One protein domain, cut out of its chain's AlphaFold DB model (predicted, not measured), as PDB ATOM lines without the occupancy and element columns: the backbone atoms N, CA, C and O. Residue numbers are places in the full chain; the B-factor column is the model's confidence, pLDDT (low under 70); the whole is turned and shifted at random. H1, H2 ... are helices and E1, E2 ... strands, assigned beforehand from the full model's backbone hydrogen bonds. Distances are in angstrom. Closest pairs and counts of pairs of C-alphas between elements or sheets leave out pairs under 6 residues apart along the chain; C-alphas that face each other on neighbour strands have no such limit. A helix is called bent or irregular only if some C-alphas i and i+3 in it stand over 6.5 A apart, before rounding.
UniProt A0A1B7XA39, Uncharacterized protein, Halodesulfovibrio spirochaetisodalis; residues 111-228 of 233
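Overview. This is residues 111 to 228 of the 233 residues of an uncharacterized protein of Halodesulfovibrio spirochaetisodalis (UniProt A0A1B7XA39). A strongly twisted sheet of four strands, E1 to E4, has one face covered by helices H1 and H3, two layers in all. Residues 194 to 199, in the loop between H2 and H3, stick out. The printed part has 118 residues with four named helices and five named strands, in the order H1 E1 E2 E3 E4 H2 H3 E5 H4. The sheet's order is E1 - E2 - E3 - E4, all antiparallel; the class is mixed; the whole is compact, radius of gyration of the C-alphas 14.5 A, spans 44 by 31 by 24 A.

Arrangement. H1, residues 113 to 130, is on the sheet of E1, 137 to 143, E2, 153 to 159, E3, 169 to 174, and E4, 177 to 183; its closest C-alphas to E1 are Ala 117 and Ile 138, 7.4 A. The strands form a meander of three hairpins, each strand the antiparallel neighbour of the one before; within hydrogen-bond range are N 139 and O 157, N 156 and O 171, and N 172 and O 180, each 2.8 A. H2, residues 186 to 192, is not on the sheet. H3, residues 202 to 212, lies over E3 and E4 at a height over the sheet of 10.1 A; its closest C-alphas to E4 are Tyr 211 and Val 178, 5.1 A. H1 touches H3 with residues 116 to 123 alone, closest C-alphas Phe 120 and Phe 203, 5.8 A, opposite ways at a shallow tilt of 33 degrees, only just short of steep. E5, residues 216 to 218, pairs with no named strand; its residues 217 to 218 pair with 111 to 112, parallel. H4, residues 224 to 227, only grazes the sheet. Every O i to N i+4 pair is within range in H2 and H3, and 12 of 14 in H1; H4 is too short for one.

Along the chain. H1 begins at C-alpha 113 (-60.513, 121.021, 96.471) and spans 26.2 A; it is irregular, C-alphas 123 and 126 being 7.0 A apart. E1 spans 19.1 A, E2 19.8 A, E3 16.6 A, E4 17.6 A and H3 15.2 A. H4 ends at C-alpha 227 (-61.598, 113.571, 105.545).

Size, cuts and confidence. The C-alphas farthest apart, Glu 130 and Asp 149, are 46.4 A apart. The printed part has no cut and no long link. Its mean pLDDT is 71.3; 50 residues are under 70, among them 143 to 151 and 186 to 202.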
ATOM      1  N   ILE A 111     -62.887 126.803  91.909       84.25
ATOM      2  CA  ILE A 111     -63.309 126.123  93.134       84.25
ATOM      3  C   ILE A 111     -62.076 125.478  93.764       84.25
ATOM      4  O   ILE A 111     -61.171 125.013  93.062       84.25
ATOM      5  N   THR A 112     -62.006 125.454  95.083       88.25
ATOM      6  CA  THR A 112     -60.955 124.751  95.813       88.25
ATOM      7  C   THR A 112     -61.306 123.276  95.992       88.25
ATOM      8  O   THR A 112     -62.471 122.881  96.025       88.25
ATOM      9  N   LEU A 113     -60.289 122.428  96.139       88.44
ATOM     10  CA  LEU A 113     -60.513 121.021  96.471       88.44
ATOM     11  C   LEU A 113     -61.166 120.852  97.854       88.44
ATOM     12  O   LEU A 113     -61.884 119.884  98.068       88.44
ATOM     13  N   HIS A 114     -60.968 121.814  98.756       85.19
ATOM     14  CA  HIS A 114     -61.644 121.859 100.050       85.19
ATOM     15  C   HIS A 114     -63.159 122.041  99.895       85.19
ATOM     16  O   HIS A 114     -63.912 121.214 100.389       85.19
ATOM     17  N   GLU A 115     -63.602 123.047  99.134       84.56
ATOM     18  CA  GLU A 115     -65.030 123.284  98.860       84.56
ATOM     19  C   GLU A 115     -65.674 122.089  98.145       84.56
ATOM     20  O   GLU A 115     -66.797 121.697  98.453       84.56
ATOM     21  N   LEU A 116     -64.946 121.468  97.211       88.56
ATOM     22  CA  LEU A 116     -65.416 120.259  96.541       88.56
ATOM     23  C   LEU A 116     -65.561 119.081  97.523       88.56
ATOM     24  O   LEU A 116     -66.524 118.326  97.439       88.56
ATOM     25  N   ALA A 117     -64.620 118.922  98.456       87.56
ATOM     26  CA  ALA A 117     -64.670 117.895  99.494       87.56
ATOM     27  C   ALA A 117     -65.793 118.131 100.514       87.56
ATOM     28  O   ALA A 117     -66.437 117.174 100.932       87.56
ATOM     29  N   GLU A 118     -66.051 119.381 100.897       84.00
ATOM     30  CA  GLU A 118     -67.162 119.734 101.787       84.00
ATOM     31  C   GLU A 118     -68.514 119.434 101.139       84.00
ATOM     32  O   GLU A 118     -69.321 118.739 101.748       84.00
ATOM     33  N   ALA A 119     -68.721 119.845  99.882       82.88
ATOM     34  CA  ALA A 119     -69.956 119.551  99.147       82.88
ATOM     35  C   ALA A 119     -70.210 118.041  99.014       82.88
ATOM     36  O   ALA A 119     -71.346 117.577  99.084       82.88
ATOM     37  N   PHE A 120     -69.142 117.259  98.840       86.69
ATOM     38  CA  PHE A 120     -69.223 115.804  98.830       86.69
ATOM     39  C   PHE A 120     -69.693 115.251 100.180       86.69
ATOM     40  O   PHE A 120     -70.640 114.475 100.253       86.69
ATOM     41  N   VAL A 121     -69.027 115.649 101.260       82.94
ATOM     42  CA  VAL A 121     -69.337 115.173 102.608       82.94
ATOM     43  C   VAL A 121     -70.743 115.578 103.032       82.94
ATOM     44  O   VAL A 121     -71.478 114.734 103.532       82.94
ATOM     45  N   GLU A 122     -71.123 116.840 102.838       81.12
ATOM     46  CA  GLU A 122     -72.445 117.353 103.207       81.12
ATOM     47  C   GLU A 122     -73.547 116.497 102.581       81.12
ATOM     48  O   GLU A 122     -74.473 116.077 103.267       81.12
ATOM     49  N   GLN A 123     -73.376 116.123 101.314       81.31
ATOM     50  CA  GLN A 123     -74.360 115.330 100.600       81.31
ATOM     51  C   GLN A 123     -74.477 113.875 101.077       81.31
ATOM     52  O   GLN A 123     -75.576 113.328 101.087       81.31
ATOM     53  N   TYR A 124     -73.361 113.220 101.410       78.56
ATOM     54  CA  TYR A 124     -73.360 111.779 101.707       78.56
ATOM     55  C   TYR A 124     -73.217 111.451 103.201       78.56
ATOM     56  O   TYR A 124     -73.300 110.283 103.570       78.56
ATOM     57  N   SER A 125     -73.003 112.442 104.071       73.38
ATOM     58  CA  SER A 125     -72.854 112.236 105.520       73.38
ATOM     59  C   SER A 125     -74.149 111.775 106.191       73.38
ATOM     60  O   SER A 125     -74.107 110.833 106.980       73.38
ATOM     61  N   GLU A 126     -75.292 112.372 105.842       68.50
ATOM     62  CA  GLU A 126     -76.601 111.958 106.366       68.50
ATOM     63  C   GLU A 126     -76.944 110.524 105.926       68.50
ATOM     64  O   GLU A 126     -77.255 109.686 106.770       68.50
ATOM     65  N   GLU A 127     -76.785 110.202 104.634       68.06
ATOM     66  CA  GLU A 127     -77.007 108.847 104.096       68.06
ATOM     67  C   GLU A 127     -76.076 107.817 104.761       68.06
ATOM     68  O   GLU A 127     -76.512 106.730 105.139       68.06
ATOM     69  N   ALA A 128     -74.801 108.166 104.974       66.62
ATOM     70  CA  ALA A 128     -73.840 107.285 105.635       66.62
ATOM     71  C   ALA A 128     -74.184 107.017 107.113       66.62
ATOM     72  O   ALA A 128     -73.984 105.893 107.583       66.62
ATOM     73  N   GLN A 129     -74.712 108.016 107.835       66.62
ATOM     74  CA  GLN A 129     -75.158 107.872 109.227       66.62
ATOM     75  C   GLN A 129     -76.463 107.074 109.346       66.62
ATOM     76  O   GLN A 129     -76.583 106.242 110.247       66.62
ATOM     77  N   GLU A 130     -77.439 107.314 108.467       63.88
ATOM     78  CA  GLU A 130     -78.731 106.616 108.495       63.88
ATOM     79  C   GLU A 130     -78.598 105.123 108.174       63.88
ATOM     80  O   GLU A 130     -79.286 104.294 108.775       63.88
ATOM     81  N   GLU A 131     -77.690 104.774 107.262       68.44
ATOM     82  CA  GLU A 131     -77.515 103.407 106.771       68.44
ATOM     83  C   GLU A 131     -76.375 102.629 107.472       68.44
ATOM     84  O   GLU A 131     -76.143 101.458 107.163       68.44
ATOM     85  N   ASP A 132     -75.694 103.239 108.453       64.88
ATOM     86  CA  ASP A 132     -74.584 102.651 109.235       64.88
ATOM     87  C   ASP A 132     -73.405 102.173 108.355       64.88
ATOM     88  O   ASP A 132     -72.764 101.149 108.606       64.88
ATOM     89  N   TRP A 133     -73.117 102.911 107.276       66.31
ATOM     90  CA  TRP A 133     -72.109 102.555 106.261       66.31
ATOM     91  C   TRP A 133     -70.718 103.160 106.510       66.31
ATOM     92  O   TRP A 133     -69.832 103.064 105.658       66.31
ATOM     93  N   GLY A 134     -70.502 103.773 107.675       69.81
ATOM     94  CA  GLY A 134     -69.250 104.449 108.013       69.81
ATOM     95  C   GLY A 134     -69.281 105.929 107.629       69.81
ATOM     96  O   GLY A 134     -70.159 106.655 108.083       69.81
ATOM     97  N   TYR A 135     -68.302 106.397 106.849       71.62
ATOM     98  CA  TYR A 135     -68.185 107.804 106.447       71.62
ATOM     99  C   TYR A 135     -67.685 107.949 104.997       71.62
ATOM    100  O   TYR A 135     -66.927 107.096 104.520       71.62
ATOM    101  N   PRO A 136     -68.065 109.031 104.289       79.19
ATOM    102  CA  PRO A 136     -67.561 109.306 102.948       79.19
ATOM    103  C   PRO A 136     -66.038 109.503 102.945       79.19
ATOM    104  O   PRO A 136     -65.501 110.204 103.800       79.19
ATOM    105  N   GLN A 137     -65.334 108.930 101.963       83.75
ATOM    106  CA  GLN A 137     -63.872 109.026 101.834       83.75
ATOM    107  C   GLN A 137     -63.450 109.771 100.568       83.75
ATOM    108  O   GLN A 137     -64.097 109.683  99.521       83.75
ATOM    109  N   ILE A 138     -62.302 110.443 100.636       88.44
ATOM    110  CA  ILE A 138     -61.683 111.146  99.510       88.44
ATOM    111  C   ILE A 138     -60.234 110.675  99.404       88.44
ATOM    112  O   ILE A 138     -59.555 110.589 100.420       88.44
ATOM    113  N   LYS A 139     -59.765 110.351  98.193       87.88
ATOM    114  CA  LYS A 139     -58.381 109.915  97.941       87.88
ATOM    115  C   LYS A 139     -57.736 110.679  96.793       87.88
ATOM    116  O   LYS A 139     -58.363 110.857  95.748       87.88
ATOM    117  N   LEU A 140     -56.479 111.065  96.960       86.94
ATOM    118  CA  LEU A 140     -55.615 111.709  95.984       86.94
ATOM    119  C   LEU A 140     -54.503 110.761  95.549       86.94
ATOM    120  O   LEU A 140     -53.683 110.310  96.340       86.94
ATOM    121  N   GLU A 141     -54.443 110.499  94.249       84.62
ATOM    122  CA  GLU A 141     -53.431 109.625  93.664       84.62
ATOM    123  C   GLU A 141     -52.728 110.348  92.517       84.62
ATOM    124  O   GLU A 141     -53.298 110.535  91.437       84.62
ATOM    125  N   ASP A 142     -51.472 110.740  92.724       77.94
ATOM    126  CA  ASP A 142     -50.653 111.289  91.647       77.94
ATOM    127  C   ASP A 142     -50.360 110.184  90.616       77.94
ATOM    128  O   ASP A 142     -49.908 109.084  90.942       77.94
ATOM    129  N   SER A 143     -50.642 110.454  89.340       65.06
ATOM    130  CA  SER A 143     -50.436 109.488  88.261       65.06
ATOM    131  C   SER A 143     -49.157 109.817  87.493       65.06
ATOM    132  O   SER A 143     -49.156 110.513  86.481       65.06
ATOM    133  N   HIS A 144     -48.034 109.283  87.968       54.19
ATOM    134  CA  HIS A 144     -46.764 109.370  87.251       54.19
ATOM    135  C   HIS A 144     -46.687 108.274  86.178       54.19
ATOM    136  O   HIS A 144     -46.157 107.186  86.411       54.19
ATOM    137  N   TYR A 145     -47.217 108.533  84.981       51.16
ATOM    138  CA  TYR A 145     -46.926 107.684  83.823       51.16
ATOM    139  C   TYR A 145     -45.635 108.150  83.144       51.16
ATOM    140  O   TYR A 145     -45.588 109.208  82.531       51.16
ATOM    141  N   SER A 146     -44.596 107.314  83.207       47.19
ATOM    142  CA  SER A 146     -43.232 107.598  82.725       47.19
ATOM    143  C   SER A 146     -43.075 107.841  81.215       47.19
ATOM    144  O   SER A 146     -41.962 108.079  80.757       47.19
ATOM    145  N   TRP A 147     -44.152 107.747  80.431       48.72
ATOM    146  CA  TRP A 147     -44.145 107.902  78.972       48.72
ATOM    147  C   TRP A 147     -44.952 109.107  78.471       48.72
ATOM    148  O   TRP A 147     -44.988 109.338  77.263       48.72
ATOM    149  N   ALA A 148     -45.608 109.857  79.360       47.00
ATOM    150  CA  ALA A 148     -46.340 111.067  79.005       47.00
ATOM    151  C   ALA A 148     -45.490 112.295  79.368       47.00
ATOM    152  O   ALA A 148     -45.323 112.607  80.540       47.00
ATOM    153  N   ASP A 149     -44.960 112.976  78.354       44.72
ATOM    154  CA  ASP A 149     -44.217 114.246  78.478       44.72
ATOM    155  C   ASP A 149     -45.140 115.466  78.724       44.72
ATOM    156  O   ASP A 149     -44.677 116.603  78.776       44.72
ATOM    157  N   ASP A 150     -46.447 115.249  78.899       46.69
ATOM    158  CA  ASP A 150     -47.452 116.301  79.073       46.69
ATOM    159  C   ASP A 150     -48.015 116.280  80.501       46.69
ATOM    160  O   ASP A 150     -49.036 115.646  80.757       46.69
ATOM    161  N   GLY A 151     -47.344 116.986  81.416       53.97
ATOM    162  CA  GLY A 151     -47.881 117.432  82.709       53.97
ATOM    163  C   GLY A 151     -48.209 116.356  83.758       53.97
ATOM    164  O   GLY A 151     -48.527 115.204  83.474       53.97
ATOM    165  N   GLU A 152     -48.148 116.747  85.032       70.44
ATOM    166  CA  GLU A 152     -48.525 115.872  86.144       70.44
ATOM    167  C   GLU A 152     -50.054 115.742  86.199       70.44
ATOM    168  O   GLU A 152     -50.779 116.675  86.551       70.44
ATOM    169  N   PHE A 153     -50.556 114.576  85.796       80.75
ATOM    170  CA  PHE A 153     -51.936 114.180  86.045       80.75
ATOM    171  C   PHE A 153     -52.059 113.633  87.464       80.75
ATOM    172  O   PHE A 153     -51.239 112.810  87.878       80.75
ATOM    173  N   TYR A 154     -53.142 113.968  88.154       85.56
ATOM    174  CA  TYR A 154     -53.520 113.322  89.411       85.56
ATOM    175  C   TYR A 154     -54.998 112.936  89.394       85.56
ATOM    176  O   TYR A 154     -55.806 113.539  88.680       85.56
ATOM    177  N   ASN A 155     -55.351 111.895  90.138       88.00
ATOM    178  CA  ASN A 155     -56.727 111.453  90.304       88.00
ATOM    179  C   ASN A 155     -57.242 111.863  91.686       88.00
ATOM    180  O   ASN A 155     -56.509 111.818  92.670       88.00
ATOM    181  N   ILE A 156     -58.520 112.218  91.742       90.25
ATOM    182  CA  ILE A 156     -59.291 112.447  92.960       90.25
ATOM    183  C   ILE A 156     -60.423 111.433  92.952       90.25
ATOM    184  O   ILE A 156     -61.212 111.411  92.008       90.25
ATOM    185  N   THR A 157     -60.494 110.592  93.969       90.50
ATOM    186  CA  THR A 157     -61.527 109.569  94.111       90.50
ATOM    187  C   THR A 157     -62.410 109.914  95.294       90.50
ATOM    188  O   THR A 157     -61.934 109.949  96.422       90.50
ATOM    189  N   PHE A 158     -63.691 110.130  95.031       89.56
ATOM    190  CA  PHE A 158     -64.733 110.319  96.031       89.56
ATOM    191  C   PHE A 158     -65.475 108.999  96.215       89.56
ATOM    192  O   PHE A 158     -65.943 108.419  95.232       89.56
ATOM    193  N   LYS A 159     -65.559 108.508  97.453       87.81
ATOM    194  CA  LYS A 159     -66.225 107.250  97.809       87.81
ATOM    195  C   LYS A 159     -67.341 107.523  98.812       87.81
ATOM    196  O   LYS A 159     -67.039 107.739  99.984       87.81
ATOM    197  N   PRO A 160     -68.613 107.547  98.386       79.19
ATOM    198  CA  PRO A 160     -69.742 107.708  99.302       79.19
ATOM    199  C   PRO A 160     -69.782 106.589 100.347       79.19
ATOM    200  O   PRO A 160     -70.181 106.810 101.480       79.19
ATOM    201  N   HIS A 161     -69.316 105.400  99.954       76.44
ATOM    202  CA  HIS A 161     -69.260 104.195 100.768       76.44
ATOM    203  C   HIS A 161     -67.856 103.574 100.695       76.44
ATOM    204  O   HIS A 161     -67.338 103.342  99.598       76.44
ATOM    205  N   GLU A 162     -67.259 103.246 101.845       65.00
ATOM    206  CA  GLU A 162     -65.870 102.765 101.964       65.00
ATOM    207  C   GLU A 162     -65.596 101.502 101.117       65.00
ATOM    208  O   GLU A 162     -64.631 101.461 100.345       65.00
ATOM    209  N   ASP A 163     -66.497 100.514 101.165       65.44
ATOM    210  CA  ASP A 163     -66.319  99.221 100.479       65.44
ATOM    211  C   ASP A 163     -66.955  99.108  99.078       65.44
ATOM    212  O   ASP A 163     -67.002  98.016  98.498       65.44
ATOM    213  N   SER A 164     -67.447 100.204  98.490       71.06
ATOM    214  CA  SER A 164     -68.179 100.137  97.219       71.06
ATOM    215  C   SER A 164     -67.469 100.884  96.098       71.06
ATOM    216  O   SER A 164     -67.668 102.076  95.878       71.06
ATOM    217  N   TRP A 165     -66.709 100.143  95.284       68.19
ATOM    218  CA  TRP A 165     -66.142 100.675  94.037       68.19
ATOM    219  C   TRP A 165     -67.219 101.136  93.035       68.19
ATOM    220  O   TRP A 165     -66.928 101.884  92.104       68.19
ATOM    221  N   ARG A 166     -68.464 100.671  93.210       66.25
ATOM    222  CA  ARG A 166     -69.630 101.011  92.382       66.25
ATOM    223  C   ARG A 166     -70.111 102.440  92.607       66.25
ATOM    224  O   ARG A 166     -70.693 103.031  91.705       66.25
ATOM    225  N   ASP A 167     -69.819 103.001  93.770       72.88
ATOM    226  CA  ASP A 167     -70.263 104.343  94.143       72.88
ATOM    227  C   ASP A 167     -69.152 105.382  93.981       72.88
ATOM    228  O   ASP A 167     -69.338 106.557  94.268       72.88
ATOM    229  N   GLU A 168     -67.985 104.973  93.484       84.00
ATOM    230  CA  GLU A 168     -66.859 105.878  93.308       84.00
ATOM    231  C   GLU A 168     -67.100 106.886  92.181       84.00
ATOM    232  O   GLU A 168     -67.465 106.527  91.056       84.00
ATOM    233  N   ILE A 169     -66.764 108.144  92.457       85.06
ATOM    234  CA  ILE A 169     -66.630 109.199  91.456       85.06
ATOM    235  C   ILE A 169     -65.147 109.545  91.365       85.06
ATOM    236  O   ILE A 169     -64.541 109.983  92.339       85.06
ATOM    237  N   VAL A 170     -64.540 109.335  90.198       85.25
ATOM    238  CA  VAL A 170     -63.115 109.611  89.972       85.25
ATOM    239  C   VAL A 170     -62.944 110.756  88.995       85.25
ATOM    240  O   VAL A 170     -63.351 110.667  87.835       85.25
ATOM    241  N   LEU A 171     -62.279 111.809  89.453       86.56
ATOM    242  CA  LEU A 171     -61.847 112.935  88.642       86.56
ATOM    243  C   LEU A 171     -60.377 112.746  88.299       86.56
ATOM    244  O   LEU A 171     -59.547 112.613  89.188       86.56
ATOM    245  N   ARG A 172     -60.029 112.785  87.018       82.31
ATOM    246  CA  ARG A 172     -58.638 112.963  86.597       82.31
ATOM    247  C   ARG A 172     -58.413 114.433  86.312       82.31
ATOM    248  O   ARG A 172     -59.134 115.001  85.493       82.31
ATOM    249  N   VAL A 173     -57.404 115.020  86.931       85.00
ATOM    250  CA  VAL A 173     -57.086 116.444  86.852       85.00
ATOM    251  C   VAL A 173     -55.741 116.634  86.166       85.00
ATOM    252  O   VAL A 173     -54.819 115.840  86.342       85.00
ATOM    253  N   HIS A 174     -55.653 117.675  85.345       81.19
ATOM    254  CA  HIS A 174     -54.442 118.100  84.656       81.19
ATOM    255  C   HIS A 174     -54.446 119.620  84.549       81.19
ATOM    256  O   HIS A 174     -55.450 120.188  84.112       81.19
ATOM    257  N   GLN A 175     -53.343 120.270  84.935       81.88
ATOM    258  CA  GLN A 175     -53.214 121.738  84.917       81.88
ATOM    259  C   GLN A 175     -54.410 122.439  85.593       81.88
ATOM    260  O   GLN A 175     -55.084 123.269  84.979       81.88
ATOM    261  N   ASP A 176     -54.709 122.046  86.835       82.06
ATOM    262  CA  ASP A 176     -55.813 122.572  87.652       82.06
ATOM    263  C   ASP A 176     -57.207 122.417  87.021       82.06
ATOM    264  O   ASP A 176     -58.132 123.148  87.360       82.06
ATOM    265  N   LYS A 177     -57.399 121.510  86.058       77.81
ATOM    266  CA  LYS A 177     -58.693 121.317  85.388       77.81
ATOM    267  C   LYS A 177     -59.064 119.853  85.326       77.81
ATOM    268  O   LYS A 177     -58.235 119.001  84.998       77.81
ATOM    269  N   VAL A 178     -60.339 119.556  85.563       74.81
ATOM    270  CA  VAL A 178     -60.855 118.195  85.406       74.81
ATOM    271  C   VAL A 178     -60.762 117.806  83.928       74.81
ATOM    272  O   VAL A 178     -61.389 118.402  83.051       74.81
ATOM    273  N   HIS A 179     -59.914 116.822  83.643       71.12
ATOM    274  CA  HIS A 179     -59.652 116.277  82.318       71.12
ATOM    275  C   HIS A 179     -60.629 115.158  81.949       71.12
ATOM    276  O   HIS A 179     -61.010 115.049  80.782       71.12
ATOM    277  N   SER A 180     -61.041 114.338  82.919       68.88
ATOM    278  CA  SER A 180     -62.066 113.302  82.739       68.88
ATOM    279  C   SER A 180     -62.746 112.939  84.055       68.88
ATOM    280  O   SER A 180     -62.117 113.025  85.106       68.88
ATOM    281  N   VAL A 181     -63.990 112.471  83.967       73.12
ATOM    282  CA  VAL A 181     -64.785 111.945  85.086       73.12
ATOM    283  C   VAL A 181     -65.121 110.482  84.805       73.12
ATOM    284  O   VAL A 181     -65.441 110.134  83.668       73.12
ATOM    285  N   ARG A 182     -65.040 109.628  85.826       79.88
ATOM    286  CA  ARG A 182     -65.474 108.227  85.795       79.88
ATOM    287  C   ARG A 182     -66.421 107.979  86.962       79.88
ATOM    288  O   ARG A 182     -66.077 108.297  88.093       79.88
ATOM    289  N   PHE A 183     -67.548 107.344  86.679       76.62
ATOM    290  CA  PHE A 183     -68.480 106.836  87.681       76.62
ATOM    291  C   PHE A 183     -68.307 105.317  87.805       76.62
ATOM    292  O   PHE A 183     -68.145 104.643  86.786       76.62
ATOM    293  N   GLY A 184     -68.296 104.785  89.027       68.94
ATOM    294  CA  GLY A 184     -68.092 103.360  89.299       68.94
ATOM    295  C   GLY A 184     -69.171 102.473  88.672       68.94
ATOM    296  O   GLY A 184     -68.862 101.561  87.905       68.94
ATOM    297  N   ASP A 185     -70.437 102.771  88.959       72.25
ATOM    298  CA  ASP A 185     -71.612 102.104  88.401       72.25
ATOM    299  C   ASP A 185     -72.363 103.050  87.464       72.25
ATOM    300  O   ASP A 185     -73.279 103.782  87.845       72.25
ATOM    301  N   GLU A 186     -71.955 103.037  86.197       63.03
ATOM    302  CA  GLU A 186     -72.553 103.895  85.178       63.03
ATOM    303  C   GLU A 186     -74.079 103.738  85.076       63.03
ATOM    304  O   GLU A 186     -74.750 104.709  84.745       63.03
ATOM    305  N   GLU A 187     -74.655 102.557  85.338       60.09
ATOM    306  CA  GLU A 187     -76.111 102.362  85.274       60.09
ATOM    307  C   GLU A 187     -76.839 102.986  86.465       60.09
ATOM    308  O   GLU A 187     -77.914 103.567  86.284       60.09
ATOM    309  N   LYS A 188     -76.255 102.906  87.667       63.75
ATOM    310  CA  LYS A 188     -76.766 103.596  88.859       63.75
ATOM    311  C   LYS A 188     -76.789 105.107  88.636       63.75
ATOM    312  O   LYS A 188     -77.832 105.733  88.820       63.75
ATOM    313  N   TYR A 189     -75.677 105.680  88.174       58.06
ATOM    314  CA  TYR A 189     -75.594 107.119  87.918       58.06
ATOM    315  C   TYR A 189     -76.468 107.547  86.733       58.06
ATOM    316  O   TYR A 189     -77.131 108.573  86.826       58.06
ATOM    317  N   LYS A 190     -76.595 106.734  85.671       55.09
ATOM    318  CA  LYS A 190     -77.560 106.987  84.581       55.09
ATOM    319  C   LYS A 190     -78.981 107.166  85.109       55.09
ATOM    320  O   LYS A 190     -79.626 108.127  84.723       55.09
ATOM    321  N   LYS A 191     -79.435 106.290  86.015       53.22
ATOM    322  CA  LYS A 191     -80.767 106.398  86.637       53.22
ATOM    323  C   LYS A 191     -80.919 107.652  87.499       53.22
ATOM    324  O   LYS A 191     -81.993 108.241  87.481       53.22
ATOM    325  N   LYS A 192     -79.864 108.071  88.215       53.22
ATOM    326  CA  LYS A 192     -79.861 109.335  88.976       53.22
ATOM    327  C   LYS A 192     -80.005 110.563  88.065       53.22
ATOM    328  O   LYS A 192     -80.674 111.517  88.438       53.22
ATOM    329  N   PHE A 193     -79.420 110.525  86.867       48.56
ATOM    330  CA  PHE A 193     -79.494 111.614  85.885       48.56
ATOM    331  C   PHE A 193     -80.725 111.563  84.953       48.56
ATOM    332  O   PHE A 193     -80.872 112.467  84.136       48.56
ATOM    333  N   SER A 194     -81.563 110.519  85.013       42.94
ATOM    334  CA  SER A 194     -82.646 110.260  84.042       42.94
ATOM    335  C   SER A 194     -84.021 110.014  84.687       42.94
ATOM    336  O   SER A 194     -84.795 109.192  84.190       42.94
ATOM    337  N   GLY A 195     -84.266 110.553  85.882       38.03
ATOM    338  CA  GLY A 195     -85.465 110.272  86.675       38.03
ATOM    339  C   GLY A 195     -86.313 111.517  86.932       38.03
ATOM    340  O   GLY A 195     -85.790 112.606  87.112       38.03
ATOM    341  N   HIS A 196     -87.633 111.346  87.055       34.34
ATOM    342  CA  HIS A 196     -88.582 112.404  87.457       34.34
ATOM    343  C   HIS A 196     -88.321 112.983  88.868       34.34
ATOM    344  O   HIS A 196     -88.765 114.088  89.164       34.34
ATOM    345  N   ASP A 197     -87.590 112.242  89.707       35.75
ATOM    346  CA  ASP A 197     -87.064 112.640  91.025       35.75
ATOM    347  C   ASP A 197     -85.588 113.075  90.935       35.75
ATOM    348  O   ASP A 197     -84.834 112.909  91.890       35.75
ATOM    349  N   ALA A 198     -85.140 113.596  89.783       37.88
ATOM    350  CA  ALA A 198     -83.801 114.152  89.602       37.88
ATOM    351  C   ALA A 198     -83.613 115.416  90.457       37.88
ATOM    352  O   ALA A 198     -83.442 116.527  89.958       37.88
ATOM    353  N   GLN A 199     -83.537 115.243  91.771       41.75
ATOM    354  CA  GLN A 199     -82.459 115.875  92.497       41.75
ATOM    355  C   GLN A 199     -81.188 115.326  91.852       41.75
ATOM    356  O   GLN A 199     -80.672 114.276  92.233       41.75
ATOM    357  N   VAL A 200     -80.710 115.992  90.797       46.41
ATOM    358  CA  VAL A 200     -79.281 115.938  90.521       46.41
ATOM    359  C   VAL A 200     -78.678 116.444  91.814       46.41
ATOM    360  O   VAL A 200     -78.768 117.638  92.090       46.41
ATOM    361  N   HIS A 201     -78.224 115.526  92.659       57.28
ATOM    362  CA  HIS A 201     -77.701 115.926  93.943       57.28
ATOM    363  C   HIS A 201     -76.530 116.888  93.680       57.28
ATOM    364  O   HIS A 201     -75.808 116.751  92.679       57.28
ATOM    365  N   ASP A 202     -76.430 117.927  94.506       67.44
ATOM    366  CA  ASP A 202     -75.642 119.124  94.208       67.44
ATOM    367  C   ASP A 202     -74.172 118.807  93.881       67.44
ATOM    368  O   ASP A 202     -73.562 119.470  93.037       67.44
ATOM    369  N   PHE A 203     -73.625 117.725  94.441       79.38
ATOM    370  CA  PHE A 203     -72.273 117.256  94.169       79.38
ATOM    371  C   PHE A 203     -72.083 116.692  92.752       79.38
ATOM    372  O   PHE A 203     -71.144 117.080  92.055       79.38
ATOM    373  N   GLU A 204     -72.955 115.802  92.269       74.31
ATOM    374  CA  GLU A 204     -72.868 115.273  90.903       74.31
ATOM    375  C   GLU A 204     -73.042 116.388  89.857       74.31
ATOM    376  O   GLU A 204     -72.351 116.385  88.828       74.31
ATOM    377  N   LYS A 205     -73.909 117.375  90.136       69.12
ATOM    378  CA  LYS A 205     -74.048 118.590  89.315       69.12
ATOM    379  C   LYS A 205     -72.741 119.381  89.292       69.12
ATOM    380  O   LYS A 205     -72.259 119.738  88.215       69.12
ATOM    381  N   LEU A 206     -72.139 119.603  90.457       73.69
ATOM    382  CA  LEU A 206     -70.876 120.323  90.605       73.69
ATOM    383  C   LEU A 206     -69.718 119.623  89.875       73.69
ATOM    384  O   LEU A 206     -68.942 120.270  89.169       73.69
ATOM    385  N   VAL A 207     -69.630 118.292  89.959       76.44
ATOM    386  CA  VAL A 207     -68.652 117.479  89.216       76.44
ATOM    387  C   VAL A 207     -68.836 117.634  87.706       76.44
ATOM    388  O   VAL A 207     -67.857 117.809  86.969       76.44
ATOM    389  N   PHE A 208     -70.084 117.599  87.232       67.38
ATOM    390  CA  PHE A 208     -70.382 117.830  85.824       67.38
ATOM    391  C   PHE A 208     -69.948 119.235  85.387       67.38
ATOM    392  O   PHE A 208     -69.291 119.378  84.354       67.38
ATOM    393  N   GLN A 209     -70.251 120.263  86.181       65.75
ATOM    394  CA  GLN A 209     -69.869 121.649  85.905       65.75
ATOM    395  C   GLN A 209     -68.349 121.833  85.861       65.75
ATOM    396  O   GLN A 209     -67.832 122.441  84.922       65.75
ATOM    397  N   LEU A 210     -67.620 121.242  86.810       68.12
ATOM    398  CA  LEU A 210     -66.156 121.240  86.840       68.12
ATOM    399  C   LEU A 210     -65.548 120.682  85.552       68.12
ATOM    400  O   LEU A 210     -64.619 121.263  84.981       68.12
ATOM    401  N   TYR A 211     -66.098 119.569  85.070       65.56
ATOM    402  CA  TYR A 211     -65.650 118.927  83.842       65.56
ATOM    403  C   TYR A 211     -66.057 119.699  82.577       65.56
ATOM    404  O   TYR A 211     -65.207 119.985  81.727       65.56
ATOM    405  N   ALA A 212     -67.340 120.038  82.441       57.41
ATOM    406  CA  ALA A 212     -67.909 120.625  81.230       57.41
ATOM    407  C   ALA A 212     -67.479 122.085  81.030       57.41
ATOM    408  O   ALA A 212     -67.125 122.476  79.917       57.41
ATOM    409  N   CYS A 213     -67.444 122.868  82.111       59.72
ATOM    410  CA  CYS A 213     -67.098 124.292  82.074       59.72
ATOM    411  C   CYS A 213     -65.597 124.549  82.271       59.72
ATOM    412  O   CYS A 213     -65.159 125.697  82.217       59.72
ATOM    413  N   ARG A 214     -64.790 123.499  82.501       61.41
ATOM    414  CA  ARG A 214     -63.337 123.601  82.744       61.41
ATOM    415  C   ARG A 214     -62.991 124.593  83.859       61.41
ATOM    416  O   ARG A 214     -61.994 125.316  83.754       61.41
ATOM    417  N   ILE A 215     -63.822 124.612  84.903       72.06
ATOM    418  CA  ILE A 215     -63.601 125.424  86.101       72.06
ATOM    419  C   ILE A 215     -62.248 125.028  86.685       72.06
ATOM    420  O   ILE A 215     -61.893 123.845  86.729       72.06
ATOM    421  N   LYS A 216     -61.469 126.033  87.086       79.69
ATOM    422  CA  LYS A 216     -60.176 125.801  87.717       79.69
ATOM    423  C   LYS A 216     -60.400 125.172  89.094       79.69
ATOM    424  O   LYS A 216     -61.086 125.757  89.924       79.69
ATOM    425  N   LEU A 217     -59.809 124.010  89.323       84.25
ATOM    426  CA  LEU A 217     -59.778 123.298  90.589       84.25
ATOM    427  C   LEU A 217     -58.447 123.576  91.290       84.25
ATOM    428  O   LEU A 217     -57.391 123.132  90.841       84.25
ATOM    429  N   VAL A 218     -58.497 124.306  92.397       88.19
ATOM    430  CA  VAL A 218     -57.315 124.685  93.174       88.19
ATOM    431  C   VAL A 218     -57.054 123.630  94.250       88.19
ATOM    432  O   VAL A 218     -57.824 123.516  95.200       88.19
ATOM    433  N   ARG A 219     -55.956 122.869  94.121       82.88
ATOM    434  CA  ARG A 219     -55.570 121.834  95.106       82.88
ATOM    435  C   ARG A 219     -55.187 122.420  96.472       82.88
ATOM    436  O   ARG A 219     -55.542 121.836  97.484       82.88
ATOM    437  N   GLY A 220     -54.502 123.566  96.512       82.06
ATOM    438  CA  GLY A 220     -54.061 124.187  97.770       82.06
ATOM    439  C   GLY A 220     -53.150 123.273  98.604       82.06
ATOM    440  O   GLY A 220     -52.364 122.507  98.050       82.06
ATOM    441  N   ASP A 221     -53.272 123.359  99.926       80.50
ATOM    442  CA  ASP A 221     -52.646 122.492 100.933       80.50
ATOM    443  C   ASP A 221     -53.558 121.322 101.345       80.50
ATOM    444  O   ASP A 221     -53.460 120.817 102.461       80.50
ATOM    445  N   PHE A 222     -54.460 120.902 100.450       81.94
ATOM    446  CA  PHE A 222     -55.425 119.852 100.741       81.94
ATOM    447  C   PHE A 222     -54.740 118.565 101.207       81.94
ATOM    448  O   PHE A 222     -53.856 118.030 100.533       81.94
ATOM    449  N   ASP A 223     -55.234 118.060 102.330       80.50
ATOM    450  CA  ASP A 223     -54.805 116.824 102.962       80.50
ATOM    451  C   ASP A 223     -56.028 115.914 103.126       80.50
ATOM    452  O   ASP A 223     -57.015 116.288 103.769       80.50
ATOM    453  N   GLU A 224     -55.972 114.742 102.494       76.50
ATOM    454  CA  GLU A 224     -57.041 113.740 102.497       76.50
ATOM    455  C   GLU A 224     -57.270 113.114 103.880       76.50
ATOM    456  O   GLU A 224     -58.389 112.687 104.184       76.50
ATOM    457  N   ASP A 225     -56.261 113.134 104.758       76.81
ATOM    458  CA  ASP A 225     -56.377 112.611 106.122       76.81
ATOM    459  C   ASP A 225     -57.408 113.407 106.937       76.81
ATOM    460  O   ASP A 225     -58.080 112.857 107.811       76.81
ATOM    461  N   ASN A 226     -57.636 114.680 106.590       75.06
ATOM    462  CA  ASN A 226     -58.683 115.504 107.197       75.06
ATOM    463  C   ASN A 226     -60.109 115.000 106.923       75.06
ATOM    464  O   ASN A 226     -61.041 115.449 107.583       75.06
ATOM    465  N   TYR A 227     -60.296 114.106 105.954       70.31
ATOM    466  CA  TYR A 227     -61.598 113.571 105.545       70.31
ATOM    467  C   TYR A 227     -61.690 112.055 105.739       70.31
ATOM    468  O   TYR A 227     -62.664 111.435 105.326       70.31
ATOM    469  N   SER A 228     -60.682 111.465 106.383       61.19
ATOM    470  CA  SER A 228     -60.527 110.017 106.525       61.19
ATOM    471  C   SER A 228     -60.834 109.503 107.939       61.19
ATOM    472  O   SER A 228     -60.550 108.346 108.225       61.19
TER     473      SER A 228